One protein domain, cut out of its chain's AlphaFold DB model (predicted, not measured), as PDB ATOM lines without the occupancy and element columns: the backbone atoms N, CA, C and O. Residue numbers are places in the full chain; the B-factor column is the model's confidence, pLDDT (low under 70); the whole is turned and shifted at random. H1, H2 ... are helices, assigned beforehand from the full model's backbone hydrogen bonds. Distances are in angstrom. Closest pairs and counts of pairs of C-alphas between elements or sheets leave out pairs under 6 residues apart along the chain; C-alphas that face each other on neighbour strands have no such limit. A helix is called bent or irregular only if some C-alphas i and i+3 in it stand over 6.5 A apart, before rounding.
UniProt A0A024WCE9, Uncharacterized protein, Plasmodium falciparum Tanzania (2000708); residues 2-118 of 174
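This is residues 2 to 118 of the 174 residues of an uncharacterized protein of Plasmodium falciparum Tanzania (2000708) (UniProt A0A024WCE9). One long straight helix, H6, runs through the model; its first part packs on a small body of five shorter helices, and residues 100 to 118 stick out as an arm. In the body H6, H4, H3 and H1 lie roughly side by side round a loose four-cornered ring, with H5 at one end. The printed part has 117 residues, six named helices in the order H1 to H6 and no named strand: all helix. It is loose, radius of gyration of the C-alphas 19.0 A, spanning 73 by 30 by 17 A, with the arm making much of the length.

H6, residues 80 to 118, is 56.4 A long, from C-alpha 80 at (205.002, 172.683, 191.547) to C-alpha 118 at (258.688, 155.823, 187.553). H4, residues 30 to 48, is 28.0 A long; it is irregular, but only just, with C-alphas 35 and 38 6.8 A apart, and has a kink of 33 degrees near residue 37. H5, residues 54 to 66, spans 18.6 A. H1 is residues 2 to 10, H2 13 to 16, H3 18 to 25.

H4, the hub, touches H6's residues 80 to 96 at a shallow tilt of 20 degrees, opposite ways; the closest C-alphas, Phe 30 and Ala 92, are 5.1 A apart. H3 and H4 form a hairpin at 6 degrees, closest C-alphas Ile 24 and Leu 33, 6.6 A. H4 and H5 form another at 30 degrees, Cys 48 to Cys 59, 4.9 A between C-alphas. H1 is close to H6 but not clearly touching, C-alphas Ile 4 and Leu 91 being 6.6 A apart. H2 and H3 touch only at the corner, and only just, with 3 pairs of C-alphas within 8 A. Every O i to N i+4 pair is within hydrogen-bond range in H1, H3 and H6, but 9 of 15 in H4 and 8 of 9 in H5; H2 is too short for one.

The C-alphas farthest apart, Val 52 and Lys 118, are 72.6 A apart. The printed part has no cut. The link from H5 to H6, residues 67 to 79, is long. Mean pLDDT of the printed part is 77.8, under 70 at residue 2 and residues 50 to 56, 72 to 78 and 98 to 118.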
ATOM      1  N   HIS A   2     225.599 163.265 200.452       69.31
ATOM      2  CA  HIS A   2     225.239 164.149 201.584       69.31
ATOM      3  C   HIS A   2     224.627 165.508 201.175       69.31
ATOM      4  O   HIS A   2     223.655 165.963 201.778       69.31
ATOM      5  N   VAL A   3     225.147 166.123 200.106       73.25
ATOM      6  CA  VAL A   3     224.654 167.405 199.566       73.25
ATOM      7  C   VAL A   3     223.242 167.277 198.980       73.25
ATOM      8  O   VAL A   3     222.394 168.133 199.221       73.25
ATOM      9  N   ILE A   4     222.963 166.184 198.262       80.81
ATOM     10  CA  ILE A   4     221.652 165.909 197.649       80.81
ATOM     11  C   ILE A   4     220.600 165.698 198.741       80.81
ATOM     12  O   ILE A   4     219.534 166.307 198.694       80.81
ATOM     13  N   ASN A   5     220.930 164.920 199.777       84.81
ATOM     14  CA  ASN A   5     220.038 164.702 200.916       84.81
ATOM     15  C   ASN A   5     219.703 166.009 201.650       84.81
ATOM     16  O   ASN A   5     218.562 166.195 202.067       84.81
ATOM     17  N   GLY A   6     220.672 166.920 201.798       83.94
ATOM     18  CA  GLY A   6     220.434 168.244 202.380       83.94
ATOM     19  C   GLY A   6     219.435 169.070 201.566       83.94
ATOM     20  O   GLY A   6     218.481 169.611 202.122       83.94
ATOM     21  N   LEU A   7     219.603 169.098 200.241       84.06
ATOM     22  CA  LEU A   7     218.723 169.839 199.334       84.06
ATOM     23  C   LEU A   7     217.299 169.267 199.293       84.06
ATOM     24  O   LEU A   7     216.332 170.019 199.362       84.06
ATOM     25  N   LEU A   8     217.158 167.941 199.248       87.62
ATOM     26  CA  LEU A   8     215.852 167.274 199.280       87.62
ATOM     27  C   LEU A   8     215.101 167.535 200.593       87.62
ATOM     28  O   LEU A   8     213.885 167.720 200.580       87.62
ATOM     29  N   LYS A   9     215.816 167.598 201.725       89.50
ATOM     30  CA  LYS A   9     215.237 168.004 203.014       89.50
ATOM     31  C   LYS A   9     214.785 169.462 202.995       89.50
ATOM     32  O   LYS A   9     213.667 169.745 203.408       89.50
ATOM     33  N   GLN A  10     215.615 170.369 202.479       86.38
ATOM     34  CA  GLN A  10     215.283 171.794 202.373       86.38
ATOM     35  C   GLN A  10     214.038 172.035 201.509       86.38
ATOM     36  O   GLN A  10     213.225 172.901 201.817       86.38
ATOM     37  N   LYS A  11     213.881 171.244 200.446       85.75
ATOM     38  CA  LYS A  11     212.748 171.302 199.518       85.75
ATOM     39  C   LYS A  11     211.519 170.515 199.985       85.75
ATOM     40  O   LYS A  11     210.571 170.362 199.225       85.75
ATOM     41  N   GLY A  12     211.524 170.014 201.220       87.25
ATOM     42  CA  GLY A  12     210.361 169.373 201.833       87.25
ATOM     43  C   GLY A  12     210.110 167.926 201.439       87.25
ATOM     44  O   GLY A  12     209.181 167.308 201.958       87.25
ATOM     45  N   ILE A  13     210.943 167.337 200.579       91.06
ATOM     46  CA  ILE A  13     210.743 165.966 200.088       91.06
ATOM     47  C   ILE A  13     210.813 164.964 201.243       91.06
ATOM     48  O   ILE A  13     209.973 164.077 201.336       91.06
ATOM     49  N   ALA A  14     211.742 165.145 202.182       90.50
ATOM     50  CA  ALA A  14     211.841 164.273 203.353       90.50
ATOM     51  C   ALA A  14     210.625 164.366 204.294       90.50
ATOM     52  O   ALA A  14     210.310 163.399 204.982       90.50
ATOM     53  N   GLN A  15     209.956 165.522 204.332       90.12
ATOM     54  CA  GLN A  15     208.835 165.787 205.233       90.12
ATOM     55  C   GLN A  15     207.498 165.330 204.640       90.12
ATOM     56  O   GLN A  15     206.690 164.731 205.344       90.12
ATOM     57  N   TYR A  16     207.264 165.606 203.356       89.31
ATOM     58  CA  TYR A  16     205.977 165.363 202.695       89.31
ATOM     59  C   TYR A  16     205.956 164.089 201.840       89.31
ATOM     60  O   TYR A  16     204.892 163.536 201.562       89.31
ATOM     61  N   CYS A  17     207.130 163.598 201.443       91.31
ATOM     62  CA  CYS A  17     207.319 162.426 200.592       91.31
ATOM     63  C   CYS A  17     208.316 161.445 201.237       91.31
ATOM     64  O   CYS A  17     209.266 161.012 200.589       91.31
ATOM     65  N   SER A  18     208.124 161.105 202.519       92.56
ATOM     66  CA  SER A  18     209.081 160.314 203.316       92.56
ATOM     67  C   SER A  18     209.472 158.981 202.679       92.56
ATOM     68  O   SER A  18     210.642 158.610 202.714       92.56
ATOM     69  N   ASP A  19     208.515 158.270 202.085       92.44
ATOM     70  CA  ASP A  19     208.764 156.955 201.484       92.44
ATOM     71  C   ASP A  19     209.587 157.087 200.203       92.44
ATOM     72  O   ASP A  19     210.574 156.382 200.019       92.44
ATOM     73  N   ILE A  20     209.258 158.082 199.374       92.12
ATOM     74  CA  ILE A  20     210.027 158.405 198.169       92.12
ATOM     75  C   ILE A  20     211.433 158.878 198.550       92.12
ATOM     76  O   ILE A  20     212.406 158.507 197.905       92.12
ATOM     77  N   PHE A  21     211.561 159.672 199.615       91.81
ATOM     78  CA  PHE A  21     212.857 160.118 200.115       91.81
ATOM     79  C   PHE A  21     213.739 158.939 200.539       91.81
ATOM     80  O   PHE A  21     214.917 158.939 200.196       91.81
ATOM     81  N   LYS A  22     213.182 157.921 201.211       91.88
ATOM     82  CA  LYS A  22     213.913 156.684 201.530       91.88
ATOM     83  C   LYS A  22     214.365 155.961 200.262       91.88
ATOM     84  O   LYS A  22     215.543 155.652 200.148       91.88
ATOM     85  N   SER A  23     213.486 155.795 199.271       91.12
ATOM     86  CA  SER A  23     213.868 155.182 197.989       91.12
ATOM     87  C   SER A  23     214.962 155.968 197.259       91.12
ATOM     88  O   SER A  23     215.858 155.372 196.674       91.12
ATOM     89  N   ILE A  24     214.952 157.304 197.334       88.12
ATOM     90  CA  ILE A  24     216.018 158.146 196.771       88.12
ATOM     91  C   ILE A  24     217.356 157.927 197.498       88.12
ATOM     92  O   ILE A  24     218.411 158.091 196.894       88.12
ATOM     93  N   GLN A  25     217.351 157.564 198.781       88.38
ATOM     94  CA  GLN A  25     218.585 157.267 199.516       88.38
ATOM     95  C   GLN A  25     219.215 155.930 199.111       88.38
ATOM     96  O   GLN A  25     220.414 155.760 199.318       88.38
ATOM     97  N   GLU A  26     218.434 155.022 198.530       88.69
ATOM     98  CA  GLU A  26     218.866 153.686 198.103       88.69
ATOM     99  C   GLU A  26     219.357 153.643 196.647       88.69
ATOM    100  O   GLU A  26     219.819 152.603 196.188       88.69
ATOM    101  N   ILE A  27     219.283 154.754 195.905       86.25
ATOM    102  CA  ILE A  27     219.720 154.779 194.503       86.25
ATOM    103  C   ILE A  27     221.236 154.610 194.387       86.25
ATOM    104  O   ILE A  27     222.014 155.237 195.111       86.25
ATOM    105  N   GLU A  28     221.657 153.838 193.390       80.69
ATOM    106  CA  GLU A  28     223.072 153.682 193.048       80.69
ATOM    107  C   GLU A  28     223.544 154.748 192.050       80.69
ATOM    108  O   GLU A  28     224.701 155.171 192.083       80.69
ATOM    109  N   ARG A  29     222.653 155.206 191.158       81.75
ATOM    110  CA  ARG A  29     222.981 156.160 190.092       81.75
ATOM    111  C   ARG A  29     222.191 157.449 190.236       81.75
ATOM    112  O   ARG A  29     220.974 157.455 190.390       81.75
ATOM    113  N   PHE A  30     222.885 158.579 190.104       77.94
ATOM    114  CA  PHE A  30     222.254 159.897 190.221       77.94
ATOM    115  C   PHE A  30     221.268 160.210 189.087       77.94
ATOM    116  O   PHE A  30     220.370 161.029 189.274       77.94
ATOM    117  N   THR A  31     221.387 159.532 187.944       82.75
ATOM    118  CA  THR A  31     220.413 159.585 186.843       82.75
ATOM    119  C   THR A  31     219.011 159.187 187.290       82.75
ATOM    120  O   THR A  31     218.021 159.718 186.780       82.75
ATOM    121  N   ASP A  32     218.924 158.306 188.286       87.31
ATOM    122  CA  ASP A  32     217.678 157.674 188.698       87.31
ATOM    123  C   ASP A  32     216.823 158.620 189.547       87.31
ATOM    124  O   ASP A  32     215.611 158.434 189.632       87.31
ATOM    125  N   LEU A  33     217.395 159.719 190.070       86.50
ATOM    126  CA  LEU A  33     216.645 160.779 190.760       86.50
ATOM    127  C   LEU A  33     215.472 161.302 189.922       86.50
ATOM    128  O   LEU A  33     214.413 161.602 190.470       86.50
ATOM    129  N   LYS A  34     215.632 161.394 188.595       88.62
ATOM    130  CA  LYS A  34     214.594 161.925 187.697       88.62
ATOM    131  C   LYS A  34     213.361 161.025 187.634       88.62
ATOM    132  O   LYS A  34     212.258 161.518 187.411       88.62
ATOM    133  N   THR A  35     213.526 159.722 187.868       91.81
ATOM    134  CA  THR A  35     212.427 158.744 187.812       91.81
ATOM    135  C   THR A  35     211.407 158.958 188.931       91.81
ATOM    136  O   THR A  35     210.221 158.699 188.746       91.81
ATOM    137  N   PHE A  36     211.837 159.539 190.056       92.06
ATOM    138  CA  PHE A  36     210.972 159.852 191.191       92.06
ATOM    139  C   PHE A  36     210.113 161.104 190.976       92.06
ATOM    140  O   PHE A  36     209.199 161.342 191.765       92.06
ATOM    141  N   ALA A  37     210.351 161.892 189.920       91.56
ATOM    142  CA  ALA A  37     209.600 163.122 189.665       91.56
ATOM    143  C   ALA A  37     208.090 162.862 189.590       91.56
ATOM    144  O   ALA A  37     207.314 163.537 190.259       91.56
ATOM    145  N   SER A  38     207.676 161.835 188.845       92.31
ATOM    146  CA  SER A  38     206.264 161.467 188.692       92.31
ATOM    147  C   SER A  38     205.622 161.054 190.020       92.31
ATOM    148  O   SER A  38     204.499 161.460 190.316       92.31
ATOM    149  N   ALA A  39     206.344 160.297 190.849       93.62
ATOM    150  CA  ALA A  39     205.878 159.865 192.161       93.62
ATOM    151  C   ALA A  39     205.714 161.049 193.127       93.62
ATOM    152  O   ALA A  39     204.707 161.132 193.831       93.62
ATOM    153  N   ILE A  40     206.666 161.988 193.128       92.12
ATOM    154  CA  ILE A  40     206.608 163.194 193.966       92.12
ATOM    155  C   ILE A  40     205.480 164.113 193.501       92.12
ATOM    156  O   ILE A  40     204.738 164.614 194.339       92.12
ATOM    157  N   ILE A  41     205.304 164.293 192.189       91.75
ATOM    158  CA  ILE A  41     204.197 165.079 191.622       91.75
ATOM    159  C   ILE A  41     202.858 164.467 192.022       91.75
ATOM    160  O   ILE A  41     202.012 165.160 192.566       91.75
ATOM    161  N   LYS A  42     202.693 163.151 191.867       92.94
ATOM    162  CA  LYS A  42     201.469 162.462 192.285       92.94
ATOM    163  C   LYS A  42     201.193 162.645 193.778       92.94
ATOM    164  O   LYS A  42     200.044 162.810 194.180       92.94
ATOM    165  N   ARG A  43     202.234 162.596 194.615       90.38
ATOM    166  CA  ARG A  43     202.088 162.804 196.060       90.38
ATOM    167  C   ARG A  43     201.735 164.252 196.395       90.38
ATOM    168  O   ARG A  43     200.911 164.479 197.274       90.38
ATOM    169  N   HIS A  44     202.327 165.205 195.685       88.88
ATOM    170  CA  HIS A  44     201.986 166.622 195.765       88.88
ATOM    171  C   HIS A  44     200.522 166.860 195.376       88.88
ATOM    172  O   HIS A  44     199.779 167.412 196.183       88.88
ATOM    173  N   ASP A  45     200.070 166.330 194.238       88.62
ATOM    174  CA  ASP A  45     198.684 166.451 193.776       88.62
ATOM    175  C   ASP A  45     197.695 165.893 194.811       88.62
ATOM    176  O   ASP A  45     196.657 166.497 195.066       88.62
ATOM    177  N   GLN A  46     198.023 164.776 195.474       87.44
ATOM    178  CA  GLN A  46     197.208 164.224 196.566       87.44
ATOM    179  C   GLN A  46     197.097 165.174 197.764       87.44
ATOM    180  O   GLN A  46     196.014 165.328 198.320       87.44
ATOM    181  N   ILE A  47     198.206 165.802 198.161       86.06
ATOM    182  CA  ILE A  47     198.242 166.774 199.264       86.06
ATOM    183  C   ILE A  47     197.450 168.034 198.890       86.06
ATOM    184  O   ILE A  47     196.747 168.598 199.724       86.06
ATOM    185  N   CYS A  48     197.548 168.464 197.634       83.75
ATOM    186  CA  CYS A  48     196.974 169.711 197.140       83.75
ATOM    187  C   CYS A  48     195.560 169.584 196.559       83.75
ATOM    188  O   CYS A  48     194.937 170.599 196.255       83.75
ATOM    189  N   SER A  49     195.012 168.369 196.455       81.06
ATOM    190  CA  SER A  49     193.636 168.133 195.989       81.06
ATOM    191  C   SER A  49     192.568 168.694 196.939       81.06
ATOM    192  O   SER A  49     191.433 168.910 196.521       81.06
ATOM    193  N   ILE A  50     192.907 168.938 198.211       67.38
ATOM    194  CA  ILE A  50     191.985 169.460 199.225       67.38
ATOM    195  C   ILE A  50     192.427 170.876 199.606       67.38
ATOM    196  O   ILE A  50     193.395 171.069 200.335       67.38
ATOM    197  N   THR A  51     191.702 171.883 199.124       62.53
ATOM    198  CA  THR A  51     192.028 173.306 199.339       62.53
ATOM    199  C   THR A  51     191.446 173.890 200.630       62.53
ATOM    200  O   THR A  51     191.765 175.022 200.992       62.53
ATOM    201  N   VAL A  52     190.625 173.130 201.363       57.41
ATOM    202  CA  VAL A  52     189.907 173.577 202.569       57.41
ATOM    203  C   VAL A  52     190.364 172.797 203.805       57.41
ATOM    204  O   VAL A  52     190.545 171.585 203.755       57.41
ATOM    205  N   GLY A  53     190.533 173.476 204.943       62.78
ATOM    206  CA  GLY A  53     190.942 172.841 206.204       62.78
ATOM    207  C   GLY A  53     192.460 172.667 206.362       62.78
ATOM    208  O   GLY A  53     193.253 173.417 205.791       62.78
ATOM    209  N   LYS A  54     192.885 171.706 207.199       62.03
ATOM    210  CA  LYS A  54     194.310 171.484 207.525       62.03
ATOM    211  C   LYS A  54     195.138 171.090 206.297       62.03
ATOM    212  O   LYS A  54     196.286 171.512 206.213       62.03
ATOM    213  N   ASP A  55     194.556 170.367 205.344       61.88
ATOM    214  CA  ASP A  55     195.263 169.863 204.161       61.88
ATOM    215  C   ASP A  55     195.593 170.974 203.149       61.88
ATOM    216  O   ASP A  55     196.715 171.025 202.643       61.88
ATOM    217  N   GLY A  56     194.724 171.980 202.993       68.31
ATOM    218  CA  GLY A  56     195.049 173.194 202.227       68.31
ATOM    219  C   GLY A  56     196.210 173.993 202.845       68.31
ATOM    220  O   GLY A  56     197.073 174.532 202.144       68.31
ATOM    221  N   ALA A  57     196.308 174.001 204.179       78.31
ATOM    222  CA  ALA A  57     197.446 174.584 204.890       78.31
ATOM    223  C   ALA A  57     198.731 173.737 204.777       78.31
ATOM    224  O   ALA A  57     199.829 174.258 204.980       78.31
ATOM    225  N   ILE A  58     198.624 172.441 204.473       83.56
ATOM    226  CA  ILE A  58     199.773 171.561 204.218       83.56
ATOM    227  C   ILE A  58     200.281 171.767 202.789       83.56
ATOM    228  O   ILE A  58     201.487 171.933 202.613       83.56
ATOM    229  N   CYS A  59     199.384 171.837 201.804       85.31
ATOM    230  CA  CYS A  59     199.729 172.126 200.411       85.31
ATOM    231  C   CYS A  59     200.514 173.438 200.283       85.31
ATOM    232  O   CYS A  59     201.634 173.444 199.781       85.31
ATOM    233  N   THR A  60     200.003 174.529 200.859       84.56
ATOM    234  CA  THR A  60     200.680 175.841 200.826       84.56
ATOM    235  C   THR A  60     202.063 175.824 201.483       84.56
ATOM    236  O   THR A  60     202.993 176.464 200.988       84.56
ATOM    237  N   LYS A  61     202.248 175.069 202.576       86.75
ATOM    238  CA  LYS A  61     203.570 174.888 203.204       86.75
ATOM    239  C   LYS A  61     204.519 174.094 202.313       86.75
ATOM    240  O   LYS A  61     205.691 174.462 202.213       86.75
ATOM    241  N   PHE A  62     204.026 173.041 201.667       86.94
ATOM    242  CA  PHE A  62     204.834 172.255 200.747       86.94
ATOM    243  C   PHE A  62     205.233 173.084 199.522       86.94
ATOM    244  O   PHE A  62     206.416 173.155 199.194       86.94
ATOM    245  N   ASP A  63     204.292 173.822 198.935       85.62
ATOM    246  CA  ASP A  63     204.553 174.763 197.846       85.62
ATOM    247  C   ASP A  63     205.558 175.842 198.242       85.62
ATOM    248  O   ASP A  63     206.448 176.174 197.460       85.62
ATOM    249  N   THR A  64     205.497 176.339 199.478       82.94
ATOM    250  CA  THR A  64     206.489 177.294 199.991       82.94
ATOM    251  C   THR A  64     207.890 176.680 200.049       82.94
ATOM    252  O   THR A  64     208.857 177.311 199.623       82.94
ATOM    253  N   GLN A  65     208.026 175.436 200.524       84.94
ATOM    254  CA  GLN A  65     209.322 174.747 200.576       84.94
ATOM    255  C   GLN A  65     209.863 174.402 199.180       84.94
ATOM    256  O   GLN A  65     211.068 174.508 198.934       84.94
ATOM    257  N   LEU A  66     208.988 174.049 198.235       83.81
ATOM    258  CA  LEU A  66     209.361 173.857 196.831       83.81
ATOM    259  C   LEU A  66     209.782 175.183 196.172       83.81
ATOM    260  O   LEU A  66     210.696 175.194 195.340       83.81
ATOM    261  N   GLY A  67     209.194 176.298 196.614       80.38
ATOM    262  CA  GLY A  67     209.330 177.632 196.023       80.38
ATOM    263  C   GLY A  67     208.239 177.953 194.995       80.38
ATOM    264  O   GLY A  67     208.408 178.874 194.202       80.38
ATOM    265  N   ALA A  68     207.149 177.181 194.983       80.75
ATOM    266  CA  ALA A  68     205.974 177.373 194.133       80.75
ATOM    267  C   ALA A  68     205.053 178.488 194.647       80.75
ATOM    268  O   ALA A  68     204.330 179.086 193.862       80.75
ATOM    269  N   TYR A  69     205.089 178.785 195.949       75.12
ATOM    270  CA  TYR A  69     204.248 179.804 196.569       75.12
ATOM    271  C   TYR A  69     205.059 180.661 197.539       75.12
ATOM    272  O   TYR A  69     205.779 180.145 198.393       75.12
ATOM    273  N   VAL A  70     204.927 181.981 197.426       74.75
ATOM    274  CA  VAL A  70     205.487 182.933 198.390       74.75
ATOM    275  C   VAL A  70     204.435 183.996 198.647       74.75
ATOM    276  O   VAL A  70     204.115 184.778 197.752       74.75
ATOM    277  N   LYS A  71     203.915 184.021 199.878       75.00
ATOM    278  CA  LYS A  71     202.845 184.933 200.292       75.00
ATOM    279  C   LYS A  71     203.228 186.388 200.002       75.00
ATOM    280  O   LYS A  71     204.201 186.880 200.572       75.00
ATOM    281  N   GLY A  72     202.451 187.065 199.155       67.44
ATOM    282  CA  GLY A  72     202.641 188.484 198.828       67.44
ATOM    283  C   GLY A  72     203.759 188.777 197.823       67.44
ATOM    284  O   GLY A  72     204.080 189.942 197.604       67.44
ATOM    285  N   VAL A  73     204.353 187.744 197.217       67.19
ATOM    286  CA  VAL A  73     205.345 187.886 196.137       67.19
ATOM    287  C   VAL A  73     204.871 187.151 194.890       67.19
ATOM    288  O   VAL A  73     204.837 187.735 193.815       67.19
ATOM    289  N   ASN A  74     204.481 185.883 195.034       65.44
ATOM    290  CA  ASN A  74     204.056 185.025 193.932       65.44
ATOM    291  C   ASN A  74     202.847 184.196 194.376       65.44
ATOM    292  O   ASN A  74     202.968 182.999 194.644       65.44
ATOM    293  N   ASP A  75     201.686 184.849 194.462       64.12
ATOM    294  CA  ASP A  75     200.435 184.193 194.862       64.12
ATOM    295  C   ASP A  75     199.946 183.186 193.795       64.12
ATOM    296  O   ASP A  75     199.281 182.211 194.128       64.12
ATOM    297  N   ASN A  76     200.370 183.368 192.535       62.81
ATOM    298  CA  ASN A  76     200.176 182.444 191.407       62.81
ATOM    299  C   ASN A  76     201.526 181.927 190.877       62.81
ATOM    300  O   ASN A  76     201.815 182.030 189.682       62.81
ATOM    301  N   GLY A  77     202.409 181.474 191.769       62.38
ATOM    302  CA  GLY A  77     203.743 181.020 191.382       62.38
ATOM    303  C   GLY A  77     203.747 179.817 190.417       62.38
ATOM    304  O   GLY A  77     202.704 179.255 190.072       62.38
ATOM    305  N   PRO A  78     204.932 179.439 189.908       68.50
ATOM    306  CA  PRO A  78     205.054 178.402 188.891       68.50
ATOM    307  C   PRO A  78     204.535 177.053 189.409       68.50
ATOM    308  O   PRO A  78     204.707 176.733 190.587       68.50
ATOM    309  N   PRO A  79     203.944 176.219 188.534       79.12
ATOM    310  CA  PRO A  79     203.329 174.973 188.962       79.12
ATOM    311  C   PRO A  79     204.386 174.048 189.573       79.12
ATOM    312  O   PRO A  79     205.435 173.802 188.966       79.12
ATOM    313  N   ALA A  80     204.084 173.502 190.754       81.94
ATOM    314  CA  ALA A  80     205.002 172.683 191.547       81.94
ATOM    315  C   ALA A  80     205.645 171.546 190.739       81.94
ATOM    316  O   ALA A  80     206.833 171.268 190.898       81.94
ATOM    317  N   LYS A  81     204.909 170.958 189.784       85.50
ATOM    318  CA  LYS A  81     205.419 169.927 188.867       85.50
ATOM    319  C   LYS A  81     206.698 170.329 188.122       85.50
ATOM    320  O   LYS A  81     207.619 169.520 187.994       85.50
ATOM    321  N   ASN A  82     206.783 171.580 187.665       82.75
ATOM    322  CA  ASN A  82     207.940 172.083 186.923       82.75
ATOM    323  C   ASN A  82     209.138 172.261 187.858       82.75
ATOM    324  O   ASN A  82     210.258 171.906 187.497       82.75
ATOM    325  N   LEU A  83     208.898 172.756 189.075       85.38
ATOM    326  CA  LEU A  83     209.935 172.920 190.091       85.38
ATOM    327  C   LEU A  83     210.478 171.576 190.574       85.38
ATOM    328  O   LEU A  83     211.689 171.424 190.684       85.38
ATOM    329  N   ILE A  84     209.605 170.595 190.816       85.94
ATOM    330  CA  ILE A  84     209.992 169.237 191.218       85.94
ATOM    331  C   ILE A  84     210.881 168.609 190.139       85.94
ATOM    332  O   ILE A  84     211.966 168.112 190.440       85.94
ATOM    333  N   THR A  85     210.453 168.689 188.877       85.56
ATOM    334  CA  THR A  85     211.197 168.118 187.745       85.56
ATOM    335  C   THR A  85     212.540 168.827 187.553       85.56
ATOM    336  O   THR A  85     213.575 168.169 187.470       85.56
ATOM    337  N   GLY A  86     212.549 170.164 187.554       84.44
ATOM    338  CA  GLY A  86     213.768 170.960 187.396       84.44
ATOM    339  C   GLY A  86     214.756 170.783 188.550       84.44
ATOM    340  O   GLY A  86     215.957 170.683 188.321       84.44
ATOM    341  N   MET A  87     214.265 170.676 189.787       88.44
ATOM    342  CA  MET A  87     215.089 170.399 190.964       88.44
ATOM    343  C   MET A  87     215.784 169.041 190.848       88.44
ATOM    344  O   MET A  87     216.990 168.960 191.076       88.44
ATOM    345  N   LEU A  88     215.050 167.978 190.507       87.38
ATOM    346  CA  LEU A  88     215.625 166.637 190.376       87.38
ATOM    347  C   LEU A  88     216.617 166.553 189.211       87.38
ATOM    348  O   LEU A  88     217.670 165.936 189.361       87.38
ATOM    349  N   ASP A  89     216.329 167.214 188.085       86.38
ATOM    350  CA  ASP A  89     217.255 167.289 186.951       86.38
ATOM    351  C   ASP A  89     218.541 168.043 187.313       86.38
ATOM    352  O   ASP A  89     219.643 167.554 187.058       86.38
ATOM    353  N   PHE A  90     218.414 169.189 187.990       83.94
ATOM    354  CA  PHE A  90     219.553 169.959 188.485       83.94
ATOM    355  C   PHE A  90     220.408 169.148 189.462       83.94
ATOM    356  O   PHE A  90     221.634 169.153 189.363       83.94
ATOM    357  N   LEU A  91     219.774 168.425 190.391       84.81
ATOM    358  CA  LEU A  91     220.472 167.564 191.344       84.81
ATOM    359  C   LEU A  91     221.213 166.422 190.644       84.81
ATOM    360  O   LEU A  91     222.379 166.193 190.961       84.81
ATOM    361  N   ALA A  92     220.576 165.756 189.677       85.19
ATOM    362  CA  ALA A  92     221.200 164.695 188.890       85.19
ATOM    363  C   ALA A  92     222.424 165.216 188.115       85.19
ATOM    364  O   ALA A  92     223.517 164.669 188.244       85.19
ATOM    365  N   ARG A  93     222.278 166.345 187.405       82.00
ATOM    366  CA  ARG A  93     223.370 166.985 186.649       82.00
ATOM    367  C   ARG A  93     224.519 167.448 187.538       82.00
ATOM    368  O   ARG A  93     225.687 167.246 187.211       82.00
ATOM    369  N   LYS A  94     224.208 168.077 188.674       80.62
ATOM    370  CA  LYS A  94     225.225 168.545 189.624       80.62
ATOM    371  C   LYS A  94     226.000 167.372 190.222       80.62
ATOM    372  O   LYS A  94     227.211 167.475 190.411       80.62
ATOM    373  N   ALA A  95     225.319 166.262 190.493       76.56
ATOM    374  CA  ALA A  95     225.952 165.052 190.991       76.56
ATOM    375  C   ALA A  95     226.870 164.401 189.941       76.56
ATOM    376  O   ALA A  95     227.998 164.054 190.277       76.56
ATOM    377  N   GLU A  96     226.438 164.318 188.677       76.62
ATOM    378  CA  GLU A  96     227.278 163.863 187.555       76.62
ATOM    379  C   GLU A  96     228.513 164.750 187.359       76.62
ATOM    380  O   GLU A  96     229.622 164.241 187.219       76.62
ATOM    381  N   THR A  97     228.344 166.074 187.417       73.69
ATOM    382  CA  THR A  97     229.452 167.032 187.261       73.69
ATOM    383  C   THR A  97     230.476 166.879 188.384       73.69
ATOM    384  O   THR A  97     231.669 166.778 188.122       73.69
ATOM    385  N   THR A  98     230.006 166.770 189.632       67.38
ATOM    386  CA  THR A  98     230.882 166.570 190.798       67.38
ATOM    387  C   THR A  98     231.625 165.232 190.707       67.38
ATOM    388  O   THR A  98     232.811 165.160 191.014       67.38
ATOM    389  N   ALA A  99     230.955 164.164 190.260       62.47
ATOM    390  CA  ALA A  99     231.598 162.869 190.042       62.47
ATOM    391  C   ALA A  99     232.643 162.927 188.911       62.47
ATOM    392  O   ALA A  99     233.702 162.315 189.029       62.47
ATOM    393  N   GLY A 100     232.375 163.695 187.850       61.62
ATOM    394  CA  GLY A 100     233.304 163.925 186.744       61.62
ATOM    395  C   GLY A 100     234.549 164.721 187.145       61.62
ATOM    396  O   GLY A 100     235.653 164.352 186.750       61.62
ATOM    397  N   GLU A 101     234.400 165.769 187.960       59.22
ATOM    398  CA  GLU A 101     235.532 166.540 188.500       59.22
ATOM    399  C   GLU A 101     236.395 165.697 189.439       59.22
ATOM    400  O   GLU A 101     237.607 165.646 189.260       59.22
ATOM    401  N   VAL A 102     235.790 164.939 190.360       59.09
ATOM    402  CA  VAL A 102     236.540 164.043 191.256       59.09
ATOM    403  C   VAL A 102     237.249 162.931 190.474       59.09
ATOM    404  O   VAL A 102     238.395 162.606 190.781       59.09
ATOM    405  N   ALA A 103     236.622 162.361 189.440       54.38
ATOM    406  CA  ALA A 103     237.263 161.359 188.585       54.38
ATOM    407  C   ALA A 103     238.447 161.941 187.795       54.38
ATOM    408  O   ALA A 103     239.464 161.263 187.622       54.38
ATOM    409  N   LYS A 104     238.333 163.195 187.345       51.19
ATOM    410  CA  LYS A 104     239.394 163.920 186.642       51.19
ATOM    411  C   LYS A 104     240.556 164.266 187.575       51.19
ATOM    412  O   LYS A 104     241.692 163.965 187.220       51.19
ATOM    413  N   ASP A 105     240.281 164.788 188.767       54.84
ATOM    414  CA  ASP A 105     241.299 165.104 189.778       54.84
ATOM    415  C   ASP A 105     242.009 163.842 190.279       54.84
ATOM    416  O   ASP A 105     243.235 163.807 190.365       54.84
ATOM    417  N   THR A 106     241.267 162.760 190.524       54.06
ATOM    418  CA  THR A 106     241.855 161.484 190.967       54.06
ATOM    419  C   THR A 106     242.715 160.869 189.866       54.06
ATOM    420  O   THR A 106     243.821 160.408 190.129       54.06
ATOM    421  N   SER A 107     242.252 160.902 188.612       53.78
ATOM    422  CA  SER A 107     243.020 160.383 187.474       53.78
ATOM    423  C   SER A 107     244.279 161.215 187.210       53.78
ATOM    424  O   SER A 107     245.323 160.651 186.884       53.78
ATOM    425  N   GLN A 108     244.222 162.539 187.392       55.16
ATOM    426  CA  GLN A 108     245.394 163.413 187.300       55.16
ATOM    427  C   GLN A 108     246.381 163.172 188.445       55.16
ATOM    428  O   GLN A 108     247.570 163.042 188.170       55.16
ATOM    429  N   SER A 109     245.911 163.026 189.688       55.56
ATOM    430  CA  SER A 109     246.766 162.712 190.841       55.56
ATOM    431  C   SER A 109     247.442 161.351 190.687       55.56
ATOM    432  O   SER A 109     248.657 161.259 190.788       55.56
ATOM    433  N   VAL A 110     246.690 160.301 190.339       57.00
ATOM    434  CA  VAL A 110     247.242 158.949 190.150       57.00
ATOM    435  C   VAL A 110     248.236 158.908 188.986       57.00
ATOM    436  O   VAL A 110     249.262 158.239 189.075       57.00
ATOM    437  N   THR A 111     247.985 159.652 187.904       52.84
ATOM    438  CA  THR A 111     248.934 159.752 186.779       52.84
ATOM    439  C   THR A 111     250.191 160.539 187.164       52.84
ATOM    440  O   THR A 111     251.295 160.157 186.769       52.84
ATOM    441  N   ALA A 112     250.053 161.611 187.946       54.28
ATOM    442  CA  ALA A 112     251.175 162.400 188.453       54.28
ATOM    443  C   ALA A 112     252.045 161.594 189.435       54.28
ATOM    444  O   ALA A 112     253.268 161.589 189.307       54.28
ATOM    445  N   ASP A 113     251.429 160.833 190.339       57.22
ATOM    446  CA  ASP A 113     252.136 159.989 191.306       57.22
ATOM    447  C   ASP A 113     252.862 158.826 190.612       57.22
ATOM    448  O   ASP A 113     254.047 158.592 190.859       57.22
ATOM    449  N   LEU A 114     252.207 158.153 189.654       54.12
ATOM    450  CA  LEU A 114     252.834 157.088 188.860       54.12
ATOM    451  C   LEU A 114     253.995 157.604 188.001       54.12
ATOM    452  O   LEU A 114     255.017 156.928 187.876       54.12
ATOM    453  N   THR A 115     253.871 158.790 187.399       59.53
ATOM    454  CA  THR A 115     254.972 159.375 186.615       59.53
ATOM    455  C   THR A 115     256.130 159.806 187.511       59.53
ATOM    456  O   THR A 115     257.283 159.540 187.161       59.53
ATOM    457  N   ALA A 116     255.865 160.371 188.692       58.28
ATOM    458  CA  ALA A 116     256.898 160.713 189.669       58.28
ATOM    459  C   ALA A 116     257.646 159.470 190.182       58.28
ATOM    460  O   ALA A 116     258.880 159.456 190.209       58.28
ATOM    461  N   GLU A 117     256.929 158.394 190.517       57.41
ATOM    462  CA  GLU A 117     257.523 157.137 190.985       57.41
ATOM    463  C   GLU A 117     258.408 156.495 189.908       57.41
ATOM    464  O   GLU A 117     259.570 156.161 190.162       57.41
ATOM    465  N   LYS A 118     257.909 156.383 188.669       58.16
ATOM    466  CA  LYS A 118     258.688 155.823 187.553       58.16
ATOM    467  C   LYS A 118     259.918 156.670 187.227       58.16
ATOM    468  O   LYS A 118     260.976 156.106 186.955       58.16
TER     469      LYS A 118